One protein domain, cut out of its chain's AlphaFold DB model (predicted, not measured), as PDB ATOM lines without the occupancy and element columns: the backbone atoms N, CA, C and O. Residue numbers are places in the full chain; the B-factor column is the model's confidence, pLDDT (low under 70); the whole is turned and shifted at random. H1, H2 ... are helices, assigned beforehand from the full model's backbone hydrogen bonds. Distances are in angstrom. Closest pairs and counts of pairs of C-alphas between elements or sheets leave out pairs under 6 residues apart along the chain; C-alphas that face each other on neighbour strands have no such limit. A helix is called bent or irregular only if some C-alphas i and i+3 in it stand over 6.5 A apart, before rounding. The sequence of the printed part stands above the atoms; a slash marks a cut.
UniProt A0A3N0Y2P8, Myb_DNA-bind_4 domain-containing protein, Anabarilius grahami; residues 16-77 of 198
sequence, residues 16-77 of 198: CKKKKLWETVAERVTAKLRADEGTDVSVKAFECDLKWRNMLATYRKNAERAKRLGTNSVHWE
ATOM      1  N   CYS A  16     -22.258  17.783  -2.639       55.69
ATOM      2  CA  CYS A  16     -21.104  17.961  -1.746       55.69
ATOM      3  C   CYS A  16     -20.323  19.240  -2.081       55.69
ATOM      4  O   CYS A  16     -19.902  19.974  -1.189       55.69
ATOM      5  N   LYS A  17     -20.186  19.533  -3.382       68.38
ATOM      6  CA  LYS A  17     -19.513  20.741  -3.882       68.38
ATOM      7  C   LYS A  17     -20.276  22.007  -3.493       68.38
ATOM      8  O   LYS A  17     -19.659  22.990  -3.097       68.38
ATOM      9  N   LYS A  18     -21.616  21.966  -3.533       76.94
ATOM     10  CA  LYS A  18     -22.452  23.100  -3.114       76.94
ATOM     11  C   LYS A  18     -22.327  23.372  -1.615       76.94
ATOM     12  O   LYS A  18     -22.208  24.527  -1.226       76.94
ATOM     13  N   LYS A  19     -22.334  22.326  -0.778       81.44
ATOM     14  CA  LYS A  19     -22.190  22.478   0.680       81.44
ATOM     15  C   LYS A  19     -20.873  23.174   1.039       81.44
ATOM     16  O   LYS A  19     -20.896  24.164   1.757       81.44
ATOM     17  N   LYS A  20     -19.759  22.715   0.456       86.50
ATOM     18  CA  LYS A  20     -18.428  23.309   0.655       86.50
ATOM     19  C   LYS A  20     -18.345  24.768   0.204       86.50
ATOM     20  O   LYS A  20     -17.759  25.584   0.897       86.50
ATOM     21  N   LEU A  21     -18.981  25.110  -0.917       92.31
ATOM     22  CA  LEU A  21     -19.027  26.494  -1.391       92.31
ATOM     23  C   LEU A  21     -19.723  27.416  -0.385       92.31
ATOM     24  O   LEU A  21     -19.220  28.498  -0.100       92.31
ATOM     25  N   TRP A  22     -20.853  26.988   0.180       93.56
ATOM     26  CA  TRP A  22     -21.566  27.790   1.176       93.56
ATOM     27  C   TRP A  22     -20.831  27.886   2.513       93.56
ATOM     28  O   TRP A  22     -20.934  28.923   3.162       93.56
ATOM     29  N   GLU A  23     -20.068  26.857   2.898       91.94
ATOM     30  CA  GLU A  23     -19.131  26.928   4.032       91.94
ATOM     31  C   GLU A  23     -18.102  28.049   3.806       91.94
ATOM     32  O   GLU A  23     -18.022  28.969   4.613       91.94
ATOM     33  N   THR A  24     -17.429  28.071   2.651       91.62
ATOM     34  CA  THR A  24     -16.457  29.128   2.316       91.62
ATOM     35  C   THR A  24     -17.086  30.523   2.223       91.62
ATOM     36  O   THR A  24     -16.465  31.517   2.598       91.62
ATOM     37  N   VAL A  25     -18.313  30.636   1.703       93.25
ATOM     38  CA  VAL A  25     -19.024  31.924   1.655       93.25
ATOM     39  C   VAL A  25     -19.321  32.425   3.066       93.25
ATOM     40  O   VAL A  25     -19.063  33.593   3.346       93.25
ATOM     41  N   ALA A  26     -19.817  31.559   3.950       92.94
ATOM     42  CA  ALA A  26     -20.096  31.923   5.334       92.94
ATOM     43  C   ALA A  26     -18.833  32.368   6.078       92.94
ATOM     44  O   ALA A  26     -18.849  33.425   6.701       92.94
ATOM     45  N   GLU A  27     -17.720  31.646   5.921       92.81
ATOM     46  CA  GLU A  27     -16.423  32.036   6.491       92.81
ATOM     47  C   GLU A  27     -16.012  33.451   6.062       92.81
ATOM     48  O   GLU A  27     -15.646  34.279   6.896       92.81
ATOM     49  N   ARG A  28     -16.126  33.767   4.766       92.44
ATOM     50  CA  ARG A  28     -15.789  35.099   4.239       92.44
ATOM     51  C   ARG A  28     -16.719  36.189   4.759       92.44
ATOM     52  O   ARG A  28     -16.251  37.285   5.053       92.44
ATOM     53  N   VAL A  29     -18.018  35.910   4.849       90.56
ATOM     54  CA  VAL A  29     -19.007  36.863   5.373       90.56
ATOM     55  C   VAL A  29     -18.736  37.138   6.848       90.56
ATOM     56  O   VAL A  29     -18.655  38.295   7.236       90.56
ATOM     57  N   THR A  30     -18.509  36.101   7.653       89.62
ATOM     58  CA  THR A  30     -18.156  36.248   9.069       89.62
ATOM     59  C   THR A  30     -16.846  37.001   9.259       89.62
ATOM     60  O   THR A  30     -16.780  37.867  10.125       89.62
ATOM     61  N   ALA A  31     -15.822  36.734   8.443       88.38
ATOM     62  CA  ALA A  31     -14.567  37.482   8.498       88.38
ATOM     63  C   ALA A  31     -14.769  38.976   8.192       88.38
ATOM     64  O   ALA A  31     -14.203  39.817   8.883       88.38
ATOM     65  N   LYS A  32     -15.606  39.313   7.198       87.81
ATOM     66  CA  LYS A  32     -15.935  40.710   6.880       87.81
ATOM     67  C   LYS A  32     -16.744  41.398   7.975       87.81
ATOM     68  O   LYS A  32     -16.396  42.504   8.355       87.81
ATOM     69  N   LEU A  33     -17.769  40.739   8.515       86.81
ATOM     70  CA  LEU A  33     -18.581  41.299   9.604       86.81
ATOM     71  C   LEU A  33     -17.742  41.564  10.857       86.81
ATOM     72  O   LEU A  33     -17.901  42.600  11.496       86.81
ATOM     73  N   ARG A  34     -16.790  40.674  11.166       85.94
ATOM     74  CA  ARG A  34     -15.838  40.900  12.259       85.94
ATOM     75  C   ARG A  34     -14.913  42.092  12.014       85.94
ATOM     76  O   ARG A  34     -14.536  42.748  12.977       85.94
ATOM     77  N   ALA A  35     -14.537  42.344  10.761       83.50
ATOM     78  CA  ALA A  35     -13.670  43.461  10.400       83.50
ATOM     79  C   ALA A  35     -14.403  44.815  10.401       83.50
ATOM     80  O   ALA A  35     -13.823  45.796  10.855       83.50
ATOM     81  N   ASP A  36     -15.653  44.863   9.926       77.94
ATOM     82  CA  ASP A  36     -16.411  46.116   9.764       77.94
ATOM     83  C   ASP A  36     -17.212  46.514  11.014       77.94
ATOM     84  O   ASP A  36     -17.239  47.687  11.377       77.94
ATOM     85  N   GLU A  37     -17.876  45.565  11.685       65.38
ATOM     86  CA  GLU A  37     -18.843  45.881  12.751       65.38
ATOM     87  C   GLU A  37     -18.332  45.569  14.162       65.38
ATOM     88  O   GLU A  37     -19.064  45.767  15.132       65.38
ATOM     89  N   GLY A  38     -17.116  45.024  14.310       64.31
ATOM     90  CA  GLY A  38     -16.550  44.622  15.611       64.31
ATOM     91  C   GLY A  38     -17.420  43.631  16.402       64.31
ATOM     92  O   GLY A  38     -17.157  43.355  17.570       64.31
ATOM     93  N   THR A  39     -18.470  43.103  15.772       63.81
ATOM     94  CA  THR A  39     -19.489  42.277  16.402       63.81
ATOM     95  C   THR A  39     -19.134  40.820  16.136       63.81
ATOM     96  O   THR A  39     -18.931  40.416  14.988       63.81
ATOM     97  N   ASP A  40     -19.044  40.009  17.193       72.62
ATOM     98  CA  ASP A  40     -18.714  38.581  17.097       72.62
ATOM     99  C   ASP A  40     -19.929  37.751  16.644       72.62
ATOM    100  O   ASP A  40     -20.446  36.887  17.350       72.62
ATOM    101  N   VAL A  41     -20.444  38.055  15.451       77.38
ATOM    102  CA  VAL A  41     -21.542  37.306  14.832       77.38
ATOM    103  C   VAL A  41     -20.960  36.289  13.857       77.38
ATOM    104  O   VAL A  41     -20.437  36.620  12.791       77.38
ATOM    105  N   SER A  42     -21.078  35.013  14.224       83.38
ATOM    106  CA  SER A  42     -20.735  33.886  13.359       83.38
ATOM    107  C   SER A  42     -21.953  33.456  12.544       83.38
ATOM    108  O   SER A  42     -22.976  33.061  13.100       83.38
ATOM    109  N   VAL A  43     -21.835  33.528  11.219       88.19
ATOM    110  CA  VAL A  43     -22.905  33.196  10.273       88.19
ATOM    111  C   VAL A  43     -22.675  31.783   9.757       88.19
ATOM    112  O   VAL A  43     -21.555  31.410   9.406       88.19
ATOM    113  N   LYS A  44     -23.732  30.970   9.683       91.94
ATOM    114  CA  LYS A  44     -23.633  29.587   9.193       91.94
ATOM    115  C   LYS A  44     -23.885  29.502   7.688       91.94
ATOM    116  O   LYS A  44     -24.712  30.211   7.121       91.94
ATOM    117  N   ALA A  45     -23.255  28.516   7.043       90.50
ATOM    118  CA  ALA A  45     -23.394  28.228   5.607       90.50
ATOM    119  C   ALA A  45     -24.851  28.169   5.111       90.50
ATOM    120  O   ALA A  45     -25.176  28.669   4.032       90.50
ATOM    121  N   PHE A  46     -25.746  27.557   5.896       89.50
ATOM    122  CA  PHE A  46     -27.151  27.418   5.511       89.50
ATOM    123  C   PHE A  46     -27.904  28.756   5.530       89.50
ATOM    124  O   PHE A  46     -28.826  28.933   4.736       89.50
ATOM    125  N   GLU A  47     -27.517  29.688   6.404       91.44
ATOM    126  CA  GLU A  47     -28.140  31.010   6.528       91.44
ATOM    127  C   GLU A  47     -27.790  31.865   5.313       91.44
ATOM    128  O   GLU A  47     -28.673  32.489   4.723       91.44
ATOM    129  N   CYS A  48     -26.536  31.790   4.852       91.94
ATOM    130  CA  CYS A  48     -26.107  32.406   3.598       91.94
ATOM    131  C   CYS A  48     -26.869  31.838   2.387       91.94
ATOM    132  O   CYS A  48     -27.413  32.610   1.598       91.94
ATOM    133  N   ASP A  49     -26.967  30.507   2.245       91.69
ATOM    134  CA  ASP A  49     -27.720  29.878   1.140       91.69
ATOM    135  C   ASP A  49     -29.210  30.252   1.191       91.69
ATOM    136  O   ASP A  49     -29.823  30.516   0.152       91.69
ATOM    137  N   LEU A  50     -29.806  30.302   2.384       93.62
ATOM    138  CA  LEU A  50     -31.205  30.681   2.562       93.62
ATOM    139  C   LEU A  50     -31.443  32.151   2.201       93.62
ATOM    140  O   LEU A  50     -32.356  32.446   1.423       93.62
ATOM    141  N   LYS A  51     -30.606  33.064   2.708       93.94
ATOM    142  CA  LYS A  51     -30.680  34.495   2.391       93.94
ATOM    143  C   LYS A  51     -30.498  34.723   0.897       93.94
ATOM    144  O   LYS A  51     -31.316  35.411   0.292       93.94
ATOM    145  N   TRP A  52     -29.504  34.088   0.278       93.50
ATOM    146  CA  TRP A  52     -29.280  34.174  -1.164       93.50
ATOM    147  C   TRP A  52     -30.487  33.690  -1.974       93.50
ATOM    148  O   TRP A  52     -30.918  34.367  -2.907       93.50
ATOM    149  N   ARG A  53     -31.091  32.552  -1.603       92.62
ATOM    150  CA  ARG A  53     -32.309  32.048  -2.261       92.62
ATOM    151  C   ARG A  53     -33.484  33.017  -2.130       92.62
ATOM    152  O   ARG A  53     -34.214  33.202  -3.103       92.62
ATOM    153  N   ASN A  54     -33.656  33.636  -0.963       95.12
ATOM    154  CA  ASN A  54     -34.674  34.662  -0.749       95.12
ATOM    155  C   ASN A  54     -34.418  35.899  -1.631       95.12
ATOM    156  O   ASN A  54     -35.323  36.333  -2.344       95.12
ATOM    157  N   MET A  55     -33.174  36.386  -1.678       94.12
ATOM    158  CA  MET A  55     -32.775  37.503  -2.544       94.12
ATOM    159  C   MET A  55     -32.995  37.203  -4.023       94.12
ATOM    160  O   MET A  55     -33.585  38.013  -4.732       94.12
ATOM    161  N   LEU A  56     -32.637  36.004  -4.480       92.94
ATOM    162  CA  LEU A  56     -32.908  35.547  -5.844       92.94
ATOM    163  C   LEU A  56     -34.401  35.502  -6.173       92.94
ATOM    164  O   LEU A  56     -34.787  35.822  -7.296       92.94
ATOM    165  N   ALA A  57     -35.246  35.073  -5.235       93.06
ATOM    166  CA  ALA A  57     -36.687  35.016  -5.458       93.06
ATOM    167  C   ALA A  57     -37.272  36.419  -5.677       93.06
ATOM    168  O   ALA A  57     -38.040  36.620  -6.621       93.06
ATOM    169  N   THR A  58     -36.871  37.386  -4.849       93.38
ATOM    170  CA  THR A  58     -37.256  38.797  -4.995       93.38
ATOM    171  C   THR A  58     -36.695  39.390  -6.284       93.38
ATOM    172  O   THR A  58     -37.445  39.965  -7.072       93.38
ATOM    173  N   TYR A  59     -35.410  39.158  -6.564       93.25
ATOM    174  CA  TYR A  59     -34.750  39.624  -7.780       93.25
ATOM    175  C   TYR A  59     -35.470  39.154  -9.043       93.25
ATOM    176  O   TYR A  59     -35.749  39.971  -9.907       93.25
ATOM    177  N   ARG A  60     -35.837  37.869  -9.151       89.81
ATOM    178  CA  ARG A  60     -36.530  37.348 -10.344       89.81
ATOM    179  C   ARG A  60     -37.849  38.070 -10.607       89.81
ATOM    180  O   ARG A  60     -38.123  38.444 -11.739       89.81
ATOM    181  N   LYS A  61     -38.650  38.301  -9.562       90.62
ATOM    182  CA  LYS A  61     -39.910  39.052  -9.689       90.62
ATOM    183  C   LYS A  61     -39.655  40.492 -10.132       90.62
ATOM    184  O   LYS A  61     -40.371  41.017 -10.982       90.62
ATOM    185  N   ASN A  62     -38.620  41.109  -9.574       91.56
ATOM    186  CA  ASN A  62     -38.234  42.474  -9.892       91.56
ATOM    187  C   ASN A  62     -37.650  42.603 -11.304       91.56
ATOM    188  O   ASN A  62     -37.986  43.553 -11.996       91.56
ATOM    189  N   ALA A  63     -36.867  41.634 -11.776       90.44
ATOM    190  CA  ALA A  63     -36.329  41.605 -13.133       90.44
ATOM    191  C   ALA A  63     -37.455  41.533 -14.177       90.44
ATOM    192  O   ALA A  63     -37.460  42.301 -15.135       90.44
ATOM    193  N   GLU A  64     -38.472  40.695 -13.948       89.38
ATOM    194  CA  GLU A  64     -39.657  40.659 -14.817       89.38
ATOM    195  C   GLU A  64     -40.468  41.966 -14.756       89.38
ATOM    196  O   GLU A  64     -41.008  42.423 -15.767       89.38
ATOM    197  N   ARG A  65     -40.535  42.625 -13.590       88.19
ATOM    198  CA  ARG A  65     -41.148  43.959 -13.468       88.19
ATOM    199  C   ARG A  65     -40.355  45.013 -14.246       88.19
ATOM    200  O   ARG A  65     -40.969  45.758 -15.004       88.19
ATOM    201  N   ALA A  66     -39.032  45.046 -14.097       89.56
ATOM    202  CA  ALA A  66     -38.142  45.972 -14.793       89.56
ATOM    203  C   ALA A  66     -38.221  45.799 -16.314       89.56
ATOM    204  O   ALA A  66     -38.275  46.775 -17.050       89.56
ATOM    205  N   LYS A  67     -38.334  44.559 -16.790       87.25
ATOM    206  CA  LYS A  67     -38.523  44.262 -18.212       87.25
ATOM    207  C   LYS A  67     -39.844  44.791 -18.776       87.25
ATOM    208  O   LYS A  67     -39.898  45.179 -19.936       87.25
ATOM    209  N   ARG A  68     -40.914  44.789 -17.974       88.75
ATOM    210  CA  ARG A  68     -42.252  45.225 -18.406       88.75
ATOM    211  C   ARG A  68     -42.478  46.731 -18.269       88.75
ATOM    212  O   ARG A  68     -43.181  47.300 -19.091       88.75
ATOM    213  N   LEU A  69     -41.954  47.347 -17.210       87.25
ATOM    214  CA  LEU A  69     -42.255  48.733 -16.824       87.25
ATOM    215  C   LEU A  69     -41.022  49.652 -16.850       87.25
ATOM    216  O   LEU A  69     -41.132  50.830 -16.520       87.25
ATOM    217  N   GLY A  70     -39.854  49.125 -17.219       83.25
ATOM    218  CA  GLY A  70     -38.570  49.815 -17.145       83.25
ATOM    219  C   GLY A  70     -37.880  49.657 -15.786       83.25
ATOM    220  O   GLY A  70     -38.518  49.463 -14.747       83.25
ATOM    221  N   THR A  71     -36.551  49.762 -15.791       81.75
ATOM    222  CA  THR A  71     -35.673  49.584 -14.618       81.75
ATOM    223  C   THR A  71     -36.043  50.505 -13.451       81.75
ATOM    224  O   THR A  71     -36.017  50.076 -12.301       81.75
ATOM    225  N   ASN A  72     -36.506  51.723 -13.743       83.00
ATOM    226  CA  ASN A  72     -36.900  52.728 -12.746       83.00
ATOM    227  C   ASN A  72     -38.168  52.352 -11.954       83.00
ATOM    228  O   ASN A  72     -38.487  52.985 -10.955       83.00
ATOM    229  N   SER A  73     -38.907  51.321 -12.376       84.69
ATOM    230  CA  SER A  73     -40.087  50.831 -11.653       84.69
ATOM    231  C   SER A  73     -39.726  50.012 -10.400       84.69
ATOM    232  O   SER A  73     -40.564  49.797  -9.516       84.69
ATOM    233  N   VAL A  74     -38.484  49.532 -10.299       89.19
ATOM    234  CA  VAL A  74     -38.023  48.697  -9.186       89.19
ATOM    235  C   VAL A  74     -37.221  49.537  -8.195       89.19
ATOM    236  O   VAL A  74     -36.089  49.912  -8.464       89.19
ATOM    237  N   HIS A  75     -37.792  49.757  -7.012       90.62
ATOM    238  CA  HIS A  75     -37.210  50.583  -5.941       90.62
ATOM    239  C   HIS A  75     -36.452  49.760  -4.891       90.62
ATOM    240  O   HIS A  75     -36.216  50.207  -3.776       90.62
ATOM    241  N   TRP A  76     -36.150  48.503  -5.202       94.00
ATOM    242  CA  TRP A  76     -35.521  47.609  -4.248       94.00
ATOM    243  C   TRP A  76     -34.016  47.865  -4.213       94.00
ATOM    244  O   TRP A  76     -33.364  47.743  -5.245       94.00
ATOM    245  N   GLU A  77     -33.480  48.196  -3.040       91.94
ATOM    246  CA  GLU A  77     -32.118  48.734  -2.883       91.94
ATOM    247  C   GLU A  77     -31.038  47.821  -3.464       91.94
ATOM    248  O   GLU A  77     -30.151  48.294  -4.152       91.94
TER     249      GLU A  77
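AT A GLANCE: This is residues 16 to 77 of the 198 residues of the protein "Myb_DNA-bind_4 domain-containing protein" of Anabarilius grahami (UniProt A0A3N0Y2P8). Two long helices, H1 and H2, meet at a right angle as a flat T: H1 is the crossbar, and H2 is the stem, with its first residues packing on residues 19 to 27 of H1. The link, residues 37 to 44, folds back beside H1 to reach the start of H2, and the last residues, 70 to 77, fold back beside the far end of H2, while residues 50 to 57 in H2 stand free. The printed part has 62 residues with two named helices, H1 then H2, and no named strand; its class is all helix. It is only just loose, close to extended, with a radius of gyration of the C-alphas of 15.5 A and spans of 42 by 32 by 12 A.

HOW THE PARTS SIT: H1, residues 16 to 36, touches H2, residues 45 to 69, with its residues 19 to 27 alone. H2 touches H1 with residues 45 to 49 alone. The closest C-alphas of the two helices are those of Glu 23 and Ala 45, 4.7 A apart. Their lines are about perpendicular, at 90 degrees, and their centres are 19.6 A apart. In H1 and H2 every O i to N i+4 pair is within hydrogen-bond range.

IN THESE COORDINATES: H1 begins at C-alpha 16, (-21.104, 17.961, -1.746), and measures 30.8 A from first to last C-alpha. H2 measures 35.8 A, from C-alpha 45 at (-23.394, 28.228, 5.607) to C-alpha 69 at (-42.255, 48.733, -16.824). Neither helix is bent.

THE WHOLE: The two C-alphas farthest apart are those of Asp 40 and Arg 68, at 43.1 A. The printed part has no cut, and the link from H1 to H2, 8 residues, is short. The mean pLDDT of the printed part is 86.9, and the model's confidence is under 70 at residues 16 to 17 and 37 to 39.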